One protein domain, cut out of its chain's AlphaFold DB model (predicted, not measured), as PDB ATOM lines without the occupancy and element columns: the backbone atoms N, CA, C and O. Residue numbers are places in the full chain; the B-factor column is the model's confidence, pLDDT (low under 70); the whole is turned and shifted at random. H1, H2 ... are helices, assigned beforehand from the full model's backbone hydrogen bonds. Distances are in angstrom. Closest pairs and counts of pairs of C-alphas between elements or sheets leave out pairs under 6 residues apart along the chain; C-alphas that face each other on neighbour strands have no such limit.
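This is residues 36 to 48 and 57 to 83 of the 83 residues of the protein "DUF465 domain-containing protein" of Hyphomicrobiales bacterium (UniProt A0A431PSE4). One long helix, H2, makes the length of a rod, and a shorter helix, H1, packs along its first half, running back the opposite way. The far end, residues 73 to 83, sticks out alone. The printed part has 40 residues, with two named helices in the order H1, H2 and no named strand; the class is all helix. It is loose, with a radius of gyration of the C-alphas of 12.8 A, and spans 41 by 14 by 10 A.

H2 covers residues 57 to 80, 34.3 A from first to last C-alpha, from (-25.351, 10.924, -27.007) to (-54.583, 18.947, -10.978). H1 covers residues 36 to 48, 17.8 A long, beginning at C-alpha 36 (-38.509, 8.174, -19.359).

H2 touches H1 with residues 58 to 69 alone; the closest C-alphas, of Tyr 36 and Leu 68, are 5.9 A apart. They run opposite ways at a shallow tilt of 31 degrees. In H1 and H2 every O i to N i+4 pair is within hydrogen-bond range.

The C-alphas farthest apart, of Ser 48 and Met 83, are 41.4 A apart. Residues 49 to 56 are not printed; C-alphas 48 and 57 are 14.8 A apart across this cut. Residues 82 to 83 have pLDDT under 70.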
ATOM      1  N   TYR A  36     -39.303   7.535 -20.414       88.38
ATOM      2  CA  TYR A  36     -38.509   8.174 -19.359       88.38
ATOM      3  C   TYR A  36     -37.643   7.154 -18.620       88.38
ATOM      4  O   TYR A  36     -36.444   7.379 -18.454       88.38
ATOM      5  N   GLU A  37     -38.228   6.030 -18.198       85.88
ATOM      6  CA  GLU A  37     -37.481   4.956 -17.543       85.88
ATOM      7  C   GLU A  37     -36.400   4.369 -18.452       85.88
ATOM      8  O   GLU A  37     -35.288   4.123 -17.989       85.88
ATOM      9  N   GLU A  38     -36.702   4.156 -19.732       87.62
ATOM     10  CA  GLU A  38     -35.746   3.656 -20.721       87.62
ATOM     11  C   GLU A  38     -34.591   4.643 -20.920       87.62
ATOM     12  O   GLU A  38     -33.431   4.262 -20.782       87.62
ATOM     13  N   THR A  39     -34.896   5.932 -21.104       88.81
ATOM     14  CA  THR A  39     -33.877   6.989 -21.218       88.81
ATOM     15  C   THR A  39     -33.000   7.051 -19.964       88.81
ATOM     16  O   THR A  39     -31.783   7.198 -20.058       88.81
ATOM     17  N   ASN A  40     -33.591   6.934 -18.771       85.44
ATOM     18  CA  ASN A  40     -32.840   6.976 -17.518       85.44
ATOM     19  C   ASN A  40     -31.971   5.721 -17.322       85.44
ATOM     20  O   ASN A  40     -30.842   5.838 -16.851       85.44
ATOM     21  N   LYS A  41     -32.456   4.538 -17.732       84.38
ATOM     22  CA  LYS A  41     -31.668   3.294 -17.779       84.38
ATOM     23  C   LYS A  41     -30.488   3.410 -18.730       84.38
ATOM     24  O   LYS A  41     -29.404   2.963 -18.380       84.38
ATOM     25  N   GLU A  42     -30.692   4.012 -19.896       85.62
ATOM     26  CA  GLU A  42     -29.640   4.207 -20.891       85.62
ATOM     27  C   GLU A  42     -28.560   5.161 -20.370       85.62
ATOM     28  O   GLU A  42     -27.380   4.822 -20.408       85.62
ATOM     29  N   ILE A  43     -28.954   6.297 -19.779       84.44
ATOM     30  CA  ILE A  43     -28.022   7.223 -19.112       84.44
ATOM     31  C   ILE A  43     -27.258   6.505 -17.999       84.44
ATOM     32  O   ILE A  43     -26.038   6.602 -17.946       84.44
ATOM     33  N   PHE A  44     -27.960   5.771 -17.133       82.88
ATOM     34  CA  PHE A  44     -27.331   5.047 -16.033       82.88
ATOM     35  C   PHE A  44     -26.372   3.963 -16.537       82.88
ATOM     36  O   PHE A  44     -25.296   3.803 -15.974       82.88
ATOM     37  N   GLY A  45     -26.727   3.242 -17.602       81.62
ATOM     38  CA  GLY A  45     -25.852   2.265 -18.248       81.62
ATOM     39  C   GLY A  45     -24.593   2.920 -18.809       81.62
ATOM     40  O   GLY A  45     -23.494   2.477 -18.510       81.62
ATOM     41  N   ILE A  46     -24.736   4.038 -19.523       82.81
ATOM     42  CA  ILE A  46     -23.607   4.816 -20.053       82.81
ATOM     43  C   ILE A  46     -22.700   5.326 -18.921       82.81
ATOM     44  O   ILE A  46     -21.481   5.194 -19.009       82.81
ATOM     45  N   GLU A  47     -23.281   5.895 -17.862       76.94
ATOM     46  CA  GLU A  47     -22.534   6.418 -16.710       76.94
ATOM     47  C   GLU A  47     -21.897   5.294 -15.872       76.94
ATOM     48  O   GLU A  47     -20.842   5.505 -15.280       76.94
ATOM     49  N   SER A  48     -22.509   4.104 -15.830       77.88
ATOM     50  CA  SER A  48     -22.042   2.962 -15.036       77.88
ATOM     51  C   SER A  48     -21.055   2.055 -15.768       77.88
ATOM     52  O   SER A  48     -20.223   1.442 -15.103       77.88
ATOM     53  N   VAL A  57     -24.259  11.871 -27.284       83.44
ATOM     54  CA  VAL A  57     -25.351  10.924 -27.007       83.44
ATOM     55  C   VAL A  57     -25.855  11.141 -25.587       83.44
ATOM     56  O   VAL A  57     -27.057  11.298 -25.380       83.44
ATOM     57  N   LEU A  58     -24.942  11.252 -24.618       83.81
ATOM     58  CA  LEU A  58     -25.286  11.524 -23.223       83.81
ATOM     59  C   LEU A  58     -26.001  12.877 -23.065       83.81
ATOM     60  O   LEU A  58     -27.023  12.961 -22.387       83.81
ATOM     61  N   GLU A  59     -25.509  13.929 -23.723       86.38
ATOM     62  CA  GLU A  59     -26.157  15.245 -23.816       86.38
ATOM     63  C   GLU A  59     -27.575  15.141 -24.398       86.38
ATOM     64  O   GLU A  59     -28.523  15.731 -23.870       86.38
ATOM     65  N   THR A  60     -27.738  14.372 -25.476       89.19
ATOM     66  CA  THR A  60     -29.039  14.160 -26.124       89.19
ATOM     67  C   THR A  60     -30.010  13.438 -25.197       89.19
ATOM     68  O   THR A  60     -31.154  13.874 -25.043       89.19
ATOM     69  N   LEU A  61     -29.557  12.382 -24.520       88.94
ATOM     70  CA  LEU A  61     -30.361  11.638 -23.555       88.94
ATOM     71  C   LEU A  61     -30.735  12.502 -22.349       88.94
ATOM     72  O   LEU A  61     -31.892  12.505 -21.936       88.94
ATOM     73  N   LYS A  62     -29.804  13.308 -21.822       86.69
ATOM     74  CA  LYS A  62     -30.080  14.262 -20.734       86.69
ATOM     75  C   LYS A  62     -31.155  15.275 -21.135       86.69
ATOM     76  O   LYS A  62     -32.080  15.514 -20.356       86.69
ATOM     77  N   LYS A  63     -31.087  15.819 -22.358       90.19
ATOM     78  CA  LYS A  63     -32.133  16.697 -22.917       90.19
ATOM     79  C   LYS A  63     -33.466  15.965 -23.043       90.19
ATOM     80  O   LYS A  63     -34.493  16.507 -22.647       90.19
ATOM     81  N   ARG A  64     -33.456  14.723 -23.533       89.81
ATOM     82  CA  ARG A  64     -34.668  13.906 -23.669       89.81
ATOM     83  C   ARG A  64     -35.303  13.584 -22.318       89.81
ATOM     84  O   ARG A  64     -36.510  13.750 -22.177       89.81
ATOM     85  N   ARG A  65     -34.506  13.236 -21.305       89.44
ATOM     86  CA  ARG A  65     -34.968  13.034 -19.924       89.44
ATOM     87  C   ARG A  65     -35.647  14.288 -19.375       89.44
ATOM     88  O   ARG A  65     -36.700  14.180 -18.754       89.44
ATOM     89  N   LEU A  66     -35.067  15.468 -19.618       89.44
ATOM     90  CA  LEU A  66     -35.657  16.743 -19.201       89.44
ATOM     91  C   LEU A  66     -37.008  16.989 -19.891       89.44
ATOM     92  O   LEU A  66     -37.983  17.297 -19.216       89.44
ATOM     93  N   LEU A  67     -37.080  16.785 -21.210       89.94
ATOM     94  CA  LEU A  67     -38.319  16.939 -21.977       89.94
ATOM     95  C   LEU A  67     -39.418  15.991 -21.484       89.94
ATOM     96  O   LEU A  67     -40.529  16.435 -21.214       89.94
ATOM     97  N   LEU A  68     -39.099  14.708 -21.305       89.25
ATOM     98  CA  LEU A  68     -40.045  13.707 -20.805       89.25
ATOM     99  C   LEU A  68     -40.535  14.056 -19.394       89.25
ATOM    100  O   LEU A  68     -41.729  13.964 -19.107       89.25
ATOM    101  N   LYS A  69     -39.635  14.531 -18.524       87.00
ATOM    102  CA  LYS A  69     -39.996  15.028 -17.192       87.00
ATOM    103  C   LYS A  69     -40.962  16.209 -17.268       87.00
ATOM    104  O   LYS A  69     -41.961  16.221 -16.548       87.00
ATOM    105  N   ASP A  70     -40.687  17.183 -18.132       89.94
ATOM    106  CA  ASP A  70     -41.551  18.350 -18.327       89.94
ATOM    107  C   ASP A  70     -42.919  17.962 -18.899       89.94
ATOM    108  O   ASP A  70     -43.943  18.499 -18.467       89.94
ATOM    109  N   GLU A  71     -42.980  17.000 -19.822       89.62
ATOM    110  CA  GLU A  71     -44.242  16.487 -20.358       89.62
ATOM    111  C   GLU A  71     -45.079  15.798 -19.279       89.62
ATOM    112  O   GLU A  71     -46.265  16.112 -19.131       89.62
ATOM    113  N   ILE A  72     -44.462  14.932 -18.471       87.31
ATOM    114  CA  ILE A  72     -45.126  14.258 -17.350       87.31
ATOM    115  C   ILE A  72     -45.614  15.290 -16.328       87.31
ATOM    116  O   ILE A  72     -46.791  15.286 -15.962       87.31
ATOM    117  N   ALA A  73     -44.767  16.243 -15.933       87.56
ATOM    118  CA  ALA A  73     -45.143  17.313 -15.012       87.56
ATOM    119  C   ALA A  73     -46.272  18.195 -15.575       87.56
ATOM    120  O   ALA A  73     -47.189  18.584 -14.847       87.56
ATOM    121  N   SER A  74     -46.254  18.497 -16.875       89.50
ATOM    122  CA  SER A  74     -47.313  19.240 -17.565       89.50
ATOM    123  C   SER A  74     -48.635  18.470 -17.561       89.50
ATOM    124  O   SER A  74     -49.688  19.058 -17.294       89.50
ATOM    125  N   PHE A  75     -48.591  17.154 -17.783       86.62
ATOM    126  CA  PHE A  75     -49.749  16.270 -17.666       86.62
ATOM    127  C   PHE A  75     -50.320  16.262 -16.250       86.62
ATOM    128  O   PHE A  75     -51.517  16.504 -16.082       86.62
ATOM    129  N   LEU A  76     -49.474  16.070 -15.236       85.19
ATOM    130  CA  LEU A  76     -49.881  16.083 -13.829       85.19
ATOM    131  C   LEU A  76     -50.491  17.439 -13.440       85.19
ATOM    132  O   LEU A  76     -51.589  17.490 -12.885       85.19
ATOM    133  N   ARG A  77     -49.868  18.560 -13.836       87.62
ATOM    134  CA  ARG A  77     -50.411  19.918 -13.624       87.62
ATOM    135  C   ARG A  77     -51.741  20.146 -14.338       87.62
ATOM    136  O   ARG A  77     -52.607  20.849 -13.818       87.62
ATOM    137  N   LYS A  78     -51.910  19.623 -15.557       86.75
ATOM    138  CA  LYS A  78     -53.193  19.682 -16.279       86.75
ATOM    139  C   LYS A  78     -54.266  18.883 -15.549       86.75
ATOM    140  O   LYS A  78     -55.394  19.359 -15.486       86.75
ATOM    141  N   LEU A  79     -53.918  17.723 -14.995       82.44
ATOM    142  CA  LEU A  79     -54.845  16.904 -14.222       82.44
ATOM    143  C   LEU A  79     -55.278  17.622 -12.940       82.44
ATOM    144  O   LEU A  79     -56.470  17.731 -12.681       82.44
ATOM    145  N   HIS A  80     -54.321  18.196 -12.207       78.88
ATOM    146  CA  HIS A  80     -54.583  18.947 -10.978       78.88
ATOM    147  C   HIS A  80     -55.442  20.198 -11.210       78.88
ATOM    148  O   HIS A  80     -56.190  20.600 -10.334       78.88
ATOM    149  N   ARG A  81     -55.373  20.816 -12.398       78.25
ATOM    150  CA  ARG A  81     -56.257  21.936 -12.783       78.25
ATOM    151  C   ARG A  81     -57.655  21.513 -13.243       78.25
ATOM    152  O   ARG A  81     -58.488  22.380 -13.483       78.25
ATOM    153  N   ARG A  82     -57.873  20.218 -13.478       65.81
ATOM    154  CA  ARG A  82     -59.146  19.655 -13.954       65.81
ATOM    155  C   ARG A  82     -59.985  19.033 -12.836       65.81
ATOM    156  O   ARG A  82     -61.138  18.709 -13.105       65.81
ATOM    157  N   MET A  83     -59.402  18.846 -11.651       55.69
ATOM    158  CA  MET A  83     -60.115  18.593 -10.394       55.69
ATOM    159  C   MET A  83     -60.485  19.919  -9.738       55.69
ATOM    160  O   MET A  83     -61.562  19.949  -9.111       55.69
TER     161      MET A  83